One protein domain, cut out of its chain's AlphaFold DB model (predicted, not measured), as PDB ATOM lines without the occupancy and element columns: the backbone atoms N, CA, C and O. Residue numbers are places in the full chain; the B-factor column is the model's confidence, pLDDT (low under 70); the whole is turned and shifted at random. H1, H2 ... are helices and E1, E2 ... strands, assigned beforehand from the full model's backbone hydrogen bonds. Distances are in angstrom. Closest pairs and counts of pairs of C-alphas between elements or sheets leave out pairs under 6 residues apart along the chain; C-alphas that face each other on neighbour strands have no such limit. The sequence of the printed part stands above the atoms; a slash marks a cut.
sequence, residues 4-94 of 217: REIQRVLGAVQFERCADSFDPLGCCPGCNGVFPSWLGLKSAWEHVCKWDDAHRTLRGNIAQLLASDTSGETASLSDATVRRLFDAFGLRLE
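Overview. This is residues 4 to 94 of the 217 residues of the protein "Hypothetical protein" of Noctiluca scintillans (UniProt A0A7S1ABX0). Two helices side by side, H3 and H4, form a helical hairpin, with H1 packed steeply on H3 and H2 slanting across from the early part of H3 toward H4. A small hairpin of strands, E1 and E2, lies at one end and leads straight into H2, and residues 92 to 93, near the end of the printed part, pair alongside E1. The printed part has 91 residues, with four named helices and two named strands in the order H1, E1, E2, H2, H3, H4; the sheet is E1 - E2, antiparallel, and the class is mostly helix. The whole is compact, with a radius of gyration of the C-alphas of 12.8 A and spans of 39 by 31 by 18 A.

Along the chain. Find C-alpha 4 at (1.063, -47.876, 28.916); from there H1 runs through residues 4 to 12, 12.2 A. Residues 13 to 24 then hold no named element. Look next at E1, residues 25 to 27, and E2, residues 34 to 36. H2 begins at C-alpha 37, (11.941, -30.771, 8.916), and covers residues 37 to 50, 19.8 A. H3 covers residues 56 to 69, 20.2 A. H4, residues 79 to 88, runs 14.2 A and ends at C-alpha 88, (15.244, -34.656, 21.724).

Arrangement. H1 touches H3 at a steep tilt of 56 degrees, the same way; the closest C-alphas are those of Ile 6 and Ala 63, 5.5 A apart. E1 and E2 are an antiparallel hairpin at 134 degrees; check N 26 and O 35, 2.9 A, within hydrogen-bond range. The closest C-alphas of E1 and H2 are those of Gly 26 and Ser 37, 4.5 A. H2 and H3 only just touch, with 3 pairs of C-alphas within 8 A, through residues 48 to 49 and 58 to 59 alone; the closest C-alphas are those of Val 48 and Arg 59, 6.6 A, at a steep tilt of 62 degrees, opposite ways. H3 and H4 touch at a shallow tilt of 4 degrees, opposite ways; their closest C-alphas, those of Leu 65 and Thr 81, are 6.3 A apart. H2 and H4 are close but not clearly touching, with the C-alphas of Leu 41 and Phe 86 the closest at 7.6 A. The helix packing is mostly crossed, but only just: of 3 touching pairs, 1 is at a shallow tilt. H1 and H4 are apart. In H1, H2, H3 and H4 every O i to N i+4 pair is within hydrogen-bond range.

Size, cuts and confidence. The two C-alphas farthest apart are those of Cys 31 and Glu 73, 39.2 A. The printed part has no cut. The link from H1 to E1 is long, with 12 residues. The mean pLDDT of the printed part is 73.3; look for values under 70 at residue 11, residues 13 to 39, residue 52, residues 70 to 76 and residue 94 of this model.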
ATOM      1  N   ARG A   4       2.464 -48.133  29.298       80.50
ATOM      2  CA  ARG A   4       1.063 -47.876  28.916       80.50
ATOM      3  C   ARG A   4       0.724 -46.385  28.870       80.50
ATOM      4  O   ARG A   4      -0.006 -45.961  27.978       80.50
ATOM      5  N   GLU A   5       1.235 -45.589  29.808       79.31
ATOM      6  CA  GLU A   5       1.066 -44.128  29.796       79.31
ATOM      7  C   GLU A   5       1.795 -43.500  28.609       79.31
ATOM      8  O   GLU A   5       1.229 -42.650  27.927       79.31
ATOM      9  N   ILE A   6       3.010 -43.969  28.315       79.25
ATOM     10  CA  ILE A   6       3.804 -43.511  27.168       79.25
ATOM     11  C   ILE A   6       3.047 -43.771  25.861       79.25
ATOM     12  O   ILE A   6       2.891 -42.860  25.053       79.25
ATOM     13  N   GLN A   7       2.531 -44.988  25.657       78.69
ATOM     14  CA  GLN A   7       1.748 -45.314  24.459       78.69
ATOM     15  C   GLN A   7       0.469 -44.477  24.349       78.69
ATOM     16  O   GLN A   7       0.125 -44.044  23.252       78.69
ATOM     17  N   ARG A   8      -0.218 -44.212  25.467       80.69
ATOM     18  CA  ARG A   8      -1.421 -43.367  25.474       80.69
ATOM     19  C   ARG A   8      -1.107 -41.937  25.036       80.69
ATOM     20  O   ARG A   8      -1.818 -41.406  24.193       80.69
ATOM     21  N   VAL A   9      -0.053 -41.335  25.584       78.00
ATOM     22  CA  VAL A   9       0.331 -39.952  25.257       78.00
ATOM     23  C   VAL A   9       0.813 -39.844  23.811       78.00
ATOM     24  O   VAL A   9       0.350 -38.977  23.077       78.00
ATOM     25  N   LEU A  10       1.669 -40.768  23.362       72.56
ATOM     26  CA  LEU A  10       2.138 -40.791  21.973       72.56
ATOM     27  C   LEU A  10       1.006 -41.066  20.971       72.56
ATOM     28  O   LEU A  10       1.044 -40.553  19.861       72.56
ATOM     29  N   GLY A  11       0.004 -41.866  21.350       68.31
ATOM     30  CA  GLY A  11      -1.171 -42.137  20.518       68.31
ATOM     31  C   GLY A  11      -2.195 -40.998  20.494       68.31
ATOM     32  O   GLY A  11      -2.927 -40.862  19.516       68.31
ATOM     33  N   ALA A  12      -2.248 -40.176  21.547       71.00
ATOM     34  CA  ALA A  12      -3.116 -38.999  21.610       71.00
ATOM     35  C   ALA A  12      -2.620 -37.874  20.688       71.00
ATOM     36  O   ALA A  12      -3.423 -37.180  20.063       71.00
ATOM     37  N   VAL A  13      -1.300 -37.734  20.556       67.00
ATOM     38  CA  VAL A  13      -0.664 -36.782  19.642       67.00
ATOM     39  C   VAL A  13      -0.547 -37.429  18.264       67.00
ATOM     40  O   VAL A  13       0.465 -38.032  17.907       67.00
ATOM     41  N   GLN A  14      -1.617 -37.334  17.474       68.69
ATOM     42  CA  GLN A  14      -1.559 -37.709  16.062       68.69
ATOM     43  C   GLN A  14      -0.597 -36.749  15.360       68.69
ATOM     44  O   GLN A  14      -0.913 -35.575  15.206       68.69
ATOM     45  N   PHE A  15       0.563 -37.250  14.927       67.25
ATOM     46  CA  PHE A  15       1.595 -36.454  14.249       67.25
ATOM     47  C   PHE A  15       1.019 -35.600  13.107       67.25
ATOM     48  O   PHE A  15       1.420 -34.461  12.918       67.25
ATOM     49  N   GLU A  16       0.024 -36.134  12.395       68.12
ATOM     50  CA  GLU A  16      -0.710 -35.461  11.316       68.12
ATOM     51  C   GLU A  16      -1.436 -34.189  11.775       68.12
ATOM     52  O   GLU A  16      -1.493 -33.227  11.022       68.12
ATOM     53  N   ARG A  17      -1.935 -34.143  13.015       68.06
ATOM     54  CA  ARG A  17      -2.603 -32.960  13.586       68.06
ATOM     55  C   ARG A  17      -1.628 -31.876  14.032       68.06
ATOM     56  O   ARG A  17      -2.028 -30.731  14.192       68.06
ATOM     57  N   CYS A  18      -0.370 -32.243  14.253       65.25
ATOM     58  CA  CYS A  18       0.692 -31.321  14.646       65.25
ATOM     59  C   CYS A  18       1.635 -31.004  13.477       65.25
ATOM     60  O   CYS A  18       2.600 -30.272  13.668       65.25
ATOM     61  N   ALA A  19       1.377 -31.555  12.284       67.50
ATOM     62  CA  ALA A  19       2.232 -31.396  11.113       67.50
ATOM     63  C   ALA A  19       2.439 -29.918  10.761       67.50
ATOM     64  O   ALA A  19       3.571 -29.520  10.507       67.50
ATOM     65  N   ASP A  20       1.382 -29.109  10.875       66.38
ATOM     66  CA  ASP A  20       1.432 -27.662  10.645       66.38
ATOM     67  C   ASP A  20       2.317 -26.945  11.681       66.38
ATOM     68  O   ASP A  20       3.027 -26.002  11.355       66.38
ATOM     69  N   SER A  21       2.361 -27.428  12.930       65.62
ATOM     70  CA  SER A  21       3.270 -26.915  13.972       65.62
ATOM     71  C   SER A  21       4.730 -27.333  13.752       65.62
ATOM     72  O   SER A  21       5.645 -26.727  14.309       65.62
ATOM     73  N   PHE A  22       4.956 -28.375  12.948       64.06
ATOM     74  CA  PHE A  22       6.274 -28.876  12.557       64.06
ATOM     75  C   PHE A  22       6.730 -28.359  11.190       64.06
ATOM     76  O   PHE A  22       7.751 -28.821  10.677       64.06
ATOM     77  N   ASP A  23       6.015 -27.379  10.634       61.44
ATOM     78  CA  ASP A  23       6.384 -26.681   9.409       61.44
ATOM     79  C   ASP A  23       7.326 -25.473   9.632       61.44
ATOM     80  O   ASP A  23       7.079 -24.380   9.126       61.44
ATOM     81  N   PRO A  24       8.446 -25.623  10.371       59.34
ATOM     82  CA  PRO A  24       9.626 -24.828  10.068       59.34
ATOM     83  C   PRO A  24      10.708 -25.647   9.379       59.34
ATOM     84  O   PRO A  24      10.869 -26.856   9.549       59.34
ATOM     85  N   LEU A  25      11.521 -24.936   8.619       60.25
ATOM     86  CA  LEU A  25      12.715 -25.448   7.982       60.25
ATOM     87  C   LEU A  25      13.717 -25.957   9.042       60.25
ATOM     88  O   LEU A  25      14.075 -25.250   9.982       60.25
ATOM     89  N   GLY A  26      14.153 -27.211   8.915       62.25
ATOM     90  CA  GLY A  26      15.187 -27.808   9.765       62.25
ATOM     91  C   GLY A  26      16.557 -27.669   9.114       62.25
ATOM     92  O   GLY A  26      16.665 -27.719   7.888       62.25
ATOM     93  N   CYS A  27      17.611 -27.528   9.918       61.06
ATOM     94  CA  CYS A  27      18.982 -27.431   9.423       61.06
ATOM     95  C   CYS A  27      19.800 -28.675   9.777       61.06
ATOM     96  O   CYS A  27      19.808 -29.146  10.916       61.06
ATOM     97  N   CYS A  28      20.551 -29.191   8.803       59.91
ATOM     98  CA  CYS A  28      21.504 -30.271   9.044       59.91
ATOM     99  C   CYS A  28      22.703 -29.735   9.849       59.91
ATOM    100  O   CYS A  28      23.352 -28.801   9.381       59.91
ATOM    101  N   PRO A  29      23.081 -30.333  10.994       61.06
ATOM    102  CA  PRO A  29      24.185 -29.825  11.814       61.06
ATOM    103  C   PRO A  29      25.563 -29.956  11.145       61.06
ATOM    104  O   PRO A  29      26.497 -29.271  11.545       61.06
ATOM    105  N   GLY A  30      25.703 -30.831  10.141       67.25
ATOM    106  CA  GLY A  30      26.969 -31.047   9.435       67.25
ATOM    107  C   GLY A  30      27.184 -30.144   8.217       67.25
ATOM    108  O   GLY A  30      28.321 -29.803   7.916       67.25
ATOM    109  N   CYS A  31      26.118 -29.766   7.504       65.50
ATOM    110  CA  CYS A  31      26.227 -28.996   6.256       65.50
ATOM    111  C   CYS A  31      25.356 -27.734   6.201       65.50
ATOM    112  O   CYS A  31      25.344 -27.068   5.172       65.50
ATOM    113  N   ASN A  32      24.601 -27.426   7.263       64.31
ATOM    114  CA  ASN A  32      23.615 -26.339   7.333       64.31
ATOM    115  C   ASN A  32      22.555 -26.358   6.217       64.31
ATOM    116  O   ASN A  32      21.827 -25.387   6.038       64.31
ATOM    117  N   GLY A  33      22.441 -27.468   5.480       56.31
ATOM    118  CA  GLY A  33      21.408 -27.654   4.472       56.31
ATOM    119  C   GLY A  33      20.030 -27.556   5.110       56.31
ATOM    120  O   GLY A  33      19.775 -28.195   6.135       56.31
ATOM    121  N   VAL A  34      19.177 -26.744   4.498       62.84
ATOM    122  CA  VAL A  34      17.814 -26.480   4.939       62.84
ATOM    123  C   VAL A  34      16.885 -27.505   4.293       62.84
ATOM    124  O   VAL A  34      16.915 -27.687   3.076       62.84
ATOM    125  N   PHE A  35      16.083 -28.204   5.088       65.12
ATOM    126  CA  PHE A  35      15.134 -29.200   4.592       65.12
ATOM    127  C   PHE A  35      13.778 -29.059   5.286       65.12
ATOM    128  O   PHE A  35      13.726 -28.574   6.418       65.12
ATOM    129  N   PRO A  36      12.679 -29.510   4.647       66.06
ATOM    130  CA  PRO A  36      11.390 -29.624   5.316       66.06
ATOM    131  C   PRO A  36      11.554 -30.570   6.507       66.06
ATOM    132  O   PRO A  36      11.706 -31.787   6.339       66.06
ATOM    133  N   SER A  37      11.613 -30.007   7.713       65.75
ATOM    134  CA  SER A  37      11.941 -30.771   8.916       65.75
ATOM    135  C   SER A  37      10.894 -31.840   9.211       65.75
ATOM    136  O   SER A  37      11.236 -32.898   9.743       65.75
ATOM    137  N   TRP A  38       9.657 -31.610   8.758       67.69
ATOM    138  CA  TRP A  38       8.528 -32.519   8.886       67.69
ATOM    139  C   TRP A  38       8.839 -33.938   8.386       67.69
ATOM    140  O   TRP A  38       8.421 -34.901   9.020       67.69
ATOM    141  N   LEU A  39       9.626 -34.114   7.312       66.75
ATOM    142  CA  LEU A  39       9.977 -35.446   6.788       66.75
ATOM    143  C   LEU A  39      10.939 -36.199   7.714       66.75
ATOM    144  O   LEU A  39      10.781 -37.404   7.945       66.75
ATOM    145  N   GLY A  40      11.943 -35.489   8.233       70.06
ATOM    146  CA  GLY A  40      12.916 -36.043   9.172       70.06
ATOM    147  C   GLY A  40      12.262 -36.363  10.512       70.06
ATOM    148  O   GLY A  40      12.431 -37.465  11.036       70.06
ATOM    149  N   LEU A  41      11.445 -35.435  11.008       74.75
ATOM    150  CA  LEU A  41      10.717 -35.567  12.260       74.75
ATOM    151  C   LEU A  41       9.664 -36.677  12.187       74.75
ATOM    152  O   LEU A  41       9.619 -37.506  13.087       74.75
ATOM    153  N   LYS A  42       8.894 -36.776  11.094       77.31
ATOM    154  CA  LYS A  42       7.925 -37.865  10.881       77.31
ATOM    155  C   LYS A  42       8.608 -39.227  10.906       77.31
ATOM    156  O   LYS A  42       8.171 -40.133  11.607       77.31
ATOM    157  N   SER A  43       9.716 -39.358  10.177       73.25
ATOM    158  CA  SER A  43      10.476 -40.610  10.124       73.25
ATOM    159  C   SER A  43      11.052 -40.985  11.494       73.25
ATOM    160  O   SER A  43      11.010 -42.154  11.880       73.25
ATOM    161  N   ALA A  44      11.574 -40.007  12.240       77.06
ATOM    162  CA  ALA A  44      12.094 -40.212  13.589       77.06
ATOM    163  C   ALA A  44      10.977 -40.576  14.579       77.06
ATOM    164  O   ALA A  44      11.134 -41.505  15.369       77.06
ATOM    165  N   TRP A  45       9.827 -39.911  14.481       80.62
ATOM    166  CA  TRP A  45       8.638 -40.175  15.282       80.62
ATOM    167  C   TRP A  45       8.108 -41.593  15.059       80.62
ATOM    168  O   TRP A  45       7.997 -42.368  16.005       80.62
ATOM    169  N   GLU A  46       7.868 -41.983  13.805       80.44
ATOM    170  CA  GLU A  46       7.435 -43.339  13.451       80.44
ATOM    171  C   GLU A  46       8.440 -44.398  13.924       80.44
ATOM    172  O   GLU A  46       8.053 -45.463  14.411       80.44
ATOM    173  N   HIS A  47       9.740 -44.111  13.815       77.56
ATOM    174  CA  HIS A  47      10.786 -45.007  14.290       77.56
ATOM    175  C   HIS A  47      10.742 -45.182  15.815       77.56
ATOM    176  O   HIS A  47      10.791 -46.308  16.308       77.56
ATOM    177  N   VAL A  48      10.586 -44.090  16.562       80.12
ATOM    178  CA  VAL A  48      10.492 -44.111  18.025       80.12
ATOM    179  C   VAL A  48       9.206 -44.794  18.499       80.12
ATOM    180  O   VAL A  48       9.255 -45.578  19.447       80.12
ATOM    181  N   CYS A  49       8.078 -44.579  17.819       76.38
ATOM    182  CA  CYS A  49       6.801 -45.228  18.128       76.38
ATOM    183  C   CYS A  49       6.778 -46.728  17.795       76.38
ATOM    184  O   CYS A  49       6.058 -47.471  18.452       76.38
ATOM    185  N   LYS A  50       7.545 -47.181  16.796       75.81
ATOM    186  CA  LYS A  50       7.539 -48.576  16.322       75.81
ATOM    187  C   LYS A  50       8.559 -49.489  17.014       75.81
ATOM    188  O   LYS A  50       8.387 -50.706  16.989       75.81
ATOM    189  N   TRP A  51       9.643 -48.935  17.560       72.75
ATOM    190  CA  TRP A  51      10.765 -49.701  18.119       72.75
ATOM    191  C   TRP A  51      10.939 -49.434  19.623       72.75
ATOM    192  O   TRP A  51      11.944 -48.874  20.061       72.75
ATOM    193  N   ASP A  52       9.934 -49.850  20.398       69.38
ATOM    194  CA  ASP A  52       9.727 -49.561  21.826       69.38
ATOM    195  C   ASP A  52      10.957 -49.849  22.708       69.38
ATOM    196  O   ASP A  52      11.360 -48.996  23.500       69.38
ATOM    197  N   ASP A  53      11.598 -51.008  22.529       70.62
ATOM    198  CA  ASP A  53      12.682 -51.469  23.409       70.62
ATOM    199  C   ASP A  53      14.005 -50.717  23.205       70.62
ATOM    200  O   ASP A  53      14.750 -50.487  24.157       70.62
ATOM    201  N   ALA A  54      14.311 -50.315  21.967       76.69
ATOM    202  CA  ALA A  54      15.579 -49.661  21.635       76.69
ATOM    203  C   ALA A  54      15.606 -48.180  22.048       76.69
ATOM    204  O   ALA A  54      16.678 -47.624  22.277       76.69
ATOM    205  N   HIS A  55      14.429 -47.556  22.165       79.31
ATOM    206  CA  HIS A  55      14.272 -46.112  22.363       79.31
ATOM    207  C   HIS A  55      13.495 -45.754  23.631       79.31
ATOM    208  O   HIS A  55      12.978 -44.646  23.741       79.31
ATOM    209  N   ARG A  56      13.405 -46.665  24.608       80.44
ATOM    210  CA  ARG A  56      12.580 -46.491  25.817       80.44
ATOM    211  C   ARG A  56      12.821 -45.160  26.541       80.44
ATOM    212  O   ARG A  56      11.863 -44.478  26.898       80.44
ATOM    213  N   THR A  57      14.084 -44.766  26.708       82.75
ATOM    214  CA  THR A  57      14.462 -43.494  27.348       82.75
ATOM    215  C   THR A  57      13.983 -42.288  26.539       82.75
ATOM    216  O   THR A  57      13.368 -41.380  27.088       82.75
ATOM    217  N   LEU A  58      14.196 -42.306  25.220       83.06
ATOM    218  CA  LEU A  58      13.760 -41.238  24.320       83.06
ATOM    219  C   LEU A  58      12.228 -41.118  24.293       83.06
ATOM    220  O   LEU A  58      11.695 -40.017  24.377       83.06
ATOM    221  N   ARG A  59      11.511 -42.248  24.270       82.44
ATOM    222  CA  ARG A  59      10.042 -42.290  24.348       82.44
ATOM    223  C   ARG A  59       9.510 -41.702  25.644       82.44
ATOM    224  O   ARG A  59       8.544 -40.950  25.606       82.44
ATOM    225  N   GLY A  60      10.127 -42.046  26.774       84.31
ATOM    226  CA  GLY A  60       9.768 -41.486  28.074       84.31
ATOM    227  C   GLY A  60       9.932 -39.968  28.098       84.31
ATOM    228  O   GLY A  60       9.016 -39.267  28.522       84.31
ATOM    229  N   ASN A  61      11.048 -39.466  27.567       86.94
ATOM    230  CA  ASN A  61      11.322 -38.031  27.487       86.94
ATOM    231  C   ASN A  61      10.312 -37.307  26.585       86.94
ATOM    232  O   ASN A  61       9.731 -36.307  26.999       86.94
ATOM    233  N   ILE A  62      10.045 -37.834  25.385       86.19
ATOM    234  CA  ILE A  62       9.049 -37.266  24.462       86.19
ATOM    235  C   ILE A  62       7.656 -37.275  25.100       86.19
ATOM    236  O   ILE A  62       6.968 -36.261  25.078       86.19
ATOM    237  N   ALA A  63       7.243 -38.383  25.721       85.06
ATOM    238  CA  ALA A  63       5.940 -38.470  26.375       85.06
ATOM    239  C   ALA A  63       5.798 -37.472  27.535       85.06
ATOM    240  O   ALA A  63       4.727 -36.903  27.710       85.06
ATOM    241  N   GLN A  64       6.861 -37.213  28.302       86.81
ATOM    242  CA  GLN A  64       6.850 -36.180  29.342       86.81
ATOM    243  C   GLN A  64       6.727 -34.769  28.762       86.81
ATOM    244  O   GLN A  64       5.968 -33.960  29.296       86.81
ATOM    245  N   LEU A  65       7.440 -34.480  27.669       86.31
ATOM    246  CA  LEU A  65       7.345 -33.193  26.980       86.31
ATOM    247  C   LEU A  65       5.915 -32.940  26.495       86.31
ATOM    248  O   LEU A  65       5.349 -31.894  26.790       86.31
ATOM    249  N   LEU A  66       5.315 -33.932  25.836       83.44
ATOM    250  CA  LEU A  66       3.948 -33.841  25.327       83.44
ATOM    251  C   LEU A  66       2.923 -33.750  26.454       83.44
ATOM    252  O   LEU A  66       2.077 -32.872  26.418       83.44
ATOM    253  N   ALA A  67       3.021 -34.595  27.486       83.38
ATOM    254  CA  ALA A  67       2.076 -34.592  28.604       83.38
ATOM    255  C   ALA A  67       2.057 -33.260  29.370       83.38
ATOM    256  O   ALA A  67       1.027 -32.889  29.928       83.38
ATOM    257  N   SER A  68       3.188 -32.551  29.395       81.50
ATOM    258  CA  SER A  68       3.284 -31.227  30.019       81.50
ATOM    259  C   SER A  68       2.516 -30.165  29.222       81.50
ATOM    260  O   SER A  68       1.975 -29.231  29.805       81.50
ATOM    261  N   ASP A  69       2.441 -30.335  27.903       76.88
ATOM    262  CA  ASP A  69       1.913 -29.360  26.945       76.88
ATOM    263  C   ASP A  69       0.447 -29.623  26.569       76.88
ATOM    264  O   ASP A  69      -0.349 -28.702  26.441       76.88
ATOM    265  N   THR A  70       0.053 -30.898  26.482       68.19
ATOM    266  CA  THR A  70      -1.319 -31.342  26.185       68.19
ATOM    267  C   THR A  70      -2.225 -31.358  27.418       68.19
ATOM    268  O   THR A  70      -3.284 -31.979  27.403       68.19
ATOM    269  N   SER A  71      -1.799 -30.740  28.523       62.97
ATOM    270  CA  SER A  71      -2.636 -30.571  29.717       62.97
ATOM    271  C   SER A  71      -3.750 -29.529  29.512       62.97
ATOM    272  O   SER A  71      -4.683 -29.475  30.311       62.97
ATOM    273  N   GLY A  72      -3.687 -28.747  28.424       57.06
ATOM    274  CA  GLY A  72      -4.765 -27.889  27.931       57.06
ATOM    275  C   GLY A  72      -5.594 -28.551  26.822       57.06
ATOM    276  O   GLY A  72      -5.091 -29.368  26.057       57.06
ATOM    277  N   GLU A  73      -6.866 -28.165  26.703       53.97
ATOM    278  CA  GLU A  73      -7.839 -28.646  25.696       53.97
ATOM    279  C   GLU A  73      -7.448 -28.386  24.224       53.97
ATOM    280  O   GLU A  73      -8.148 -28.801  23.299       53.97
ATOM    281  N   THR A  74      -6.338 -27.697  23.969       55.09
ATOM    282  CA  THR A  74      -5.886 -27.349  22.623       55.09
ATOM    283  C   THR A  74      -5.039 -28.465  22.015       55.09
ATOM    284  O   THR A  74      -4.005 -28.843  22.555       55.09
ATOM    285  N   ALA A  75      -5.439 -28.948  20.836       59.84
ATOM    286  CA  ALA A  75      -4.716 -29.972  20.070       59.84
ATOM    287  C   ALA A  75      -3.378 -29.490  19.457       59.84
ATOM    288  O   ALA A  75      -2.720 -30.247  18.745       59.84
ATOM    289  N   SER A  76      -2.994 -28.236  19.698       68.75
ATOM    290  CA  SER A  76      -1.776 -27.603  19.193       68.75
ATOM    291  C   SER A  76      -0.660 -27.644  20.236       68.75
ATOM    292  O   SER A  76      -0.882 -27.262  21.384       68.75
ATOM    293  N   LEU A  77       0.542 -28.045  19.818       76.44
ATOM    294  CA  LEU A  77       1.739 -27.983  20.657       76.44
ATOM    295  C   LEU A  77       2.249 -26.542  20.754       76.44
ATOM    296  O   LEU A  77       2.227 -25.806  19.768       76.44
ATOM    297  N   SER A  78       2.744 -26.151  21.923       80.81
ATOM    298  CA  SER A  78       3.431 -24.878  22.101       80.81
ATOM    299  C   SER A  78       4.795 -24.883  21.410       80.81
ATOM    300  O   SER A  78       5.490 -25.903  21.341       80.81
ATOM    301  N   ASP A  79       5.236 -23.705  20.969       77.56
ATOM    302  CA  ASP A  79       6.548 -23.497  20.347       77.56
ATOM    303  C   ASP A  79       7.706 -24.016  21.213       77.56
ATOM    304  O   ASP A  79       8.704 -24.542  20.710       77.56
ATOM    305  N   ALA A  80       7.577 -23.896  22.539       82.50
ATOM    306  CA  ALA A  80       8.560 -24.393  23.494       82.50
ATOM    307  C   ALA A  80       8.660 -25.925  23.458       82.50
ATOM    308  O   ALA A  80       9.761 -26.477  23.505       82.50
ATOM    309  N   THR A  81       7.524 -26.609  23.343       84.25
ATOM    310  CA  THR A  81       7.468 -28.069  23.248       84.25
ATOM    311  C   THR A  81       7.973 -28.550  21.900       84.25
ATOM    312  O   THR A  81       8.773 -29.484  21.863       84.25
ATOM    313  N   VAL A  82       7.620 -27.867  20.807       81.38
ATOM    314  CA  VAL A  82       8.169 -28.165  19.477       81.38
ATOM    315  C   VAL A  82       9.697 -28.065  19.491       81.38
ATOM    316  O   VAL A  82      10.368 -29.018  19.100       81.38
ATOM    317  N   ARG A  83      10.275 -26.988  20.038       82.69
ATOM    318  CA  ARG A  83      11.739 -26.845  20.172       82.69
ATOM    319  C   ARG A  83      12.380 -28.003  20.935       82.69
ATOM    320  O   ARG A  83      13.330 -28.612  20.449       82.69
ATOM    321  N   ARG A  84      11.811 -28.364  22.088       85.81
ATOM    322  CA  ARG A  84      12.313 -29.478  22.908       85.81
ATOM    323  C   ARG A  84      12.189 -30.834  22.212       85.81
ATOM    324  O   ARG A  84      13.035 -31.697  22.432       85.81
ATOM    325  N   LEU A  85      11.164 -31.037  21.380       84.25
ATOM    326  CA  LEU A  85      11.034 -32.248  20.569       84.25
ATOM    327  C   LEU A  85      12.160 -32.335  19.538       84.25
ATOM    328  O   LEU A  85      12.800 -33.378  19.434       84.25
ATOM    329  N   PHE A  86      12.443 -31.249  18.820       82.06
ATOM    330  CA  PHE A  86      13.553 -31.206  17.866       82.06
ATOM    331  C   PHE A  86      14.893 -31.515  18.537       82.06
ATOM    332  O   PHE A  86      15.621 -32.384  18.054       82.06
ATOM    333  N   ASP A  87      15.161 -30.903  19.693       84.56
ATOM    334  CA  ASP A  87      16.364 -31.184  20.480       84.56
ATOM    335  C   ASP A  87      16.436 -32.660  20.903       84.56
ATOM    336  O   ASP A  87      17.481 -33.299  20.767       84.56
ATOM    337  N   ALA A  88      15.316 -33.243  21.347       85.12
ATOM    338  CA  ALA A  88      15.244 -34.656  21.724       85.12
ATOM    339  C   ALA A  88      15.530 -35.602  20.542       85.12
ATOM    340  O   ALA A  88      16.125 -36.663  20.734       85.12
ATOM    341  N   PHE A  89      15.148 -35.215  19.323       80.25
ATOM    342  CA  PHE A  89      15.460 -35.949  18.093       80.25
ATOM    343  C   PHE A  89      16.849 -35.626  17.513       80.25
ATOM    344  O   PHE A  89      17.239 -36.225  16.509       80.25
ATOM    345  N   GLY A  90      17.610 -34.712  18.127       79.69
ATOM    346  CA  GLY A  90      18.915 -34.275  17.629       79.69
ATOM    347  C   GLY A  90      18.831 -33.441  16.346       79.69
ATOM    348  O   GLY A  90      19.778 -33.418  15.558       79.69
ATOM    349  N   LEU A  91      17.692 -32.788  16.111       77.69
ATOM    350  CA  LEU A  91      17.449 -31.908  14.974       77.69
ATOM    351  C   LEU A  91      17.639 -30.453  15.404       77.69
ATOM    352  O   LEU A  91      17.153 -30.045  16.453       77.69
ATOM    353  N   ARG A  92      18.318 -29.650  14.578       72.25
ATOM    354  CA  ARG A  92      18.498 -28.220  14.840       72.25
ATOM    355  C   ARG A  92      17.418 -27.430  14.108       72.25
ATOM    356  O   ARG A  92      17.336 -27.495  12.878       72.25
ATOM    357  N   LEU A  93      16.606 -26.691  14.859       72.00
ATOM    358  CA  LEU A  93      15.709 -25.686  14.287       72.00
ATOM    359  C   LEU A  93      16.525 -24.538  13.701       72.00
ATOM    360  O   LEU A  93      17.542 -24.125  14.268       72.00
ATOM    361  N   GLU A  94      16.087 -24.048  12.549       67.44
ATOM    362  CA  GLU A  94      16.671 -22.870  11.928       67.44
ATOM    363  C   GLU A  94      16.382 -21.649  12.832       67.44
ATOM    364  O   GLU A  94      15.245 -21.453  13.263       67.44
TER     365      GLU A  94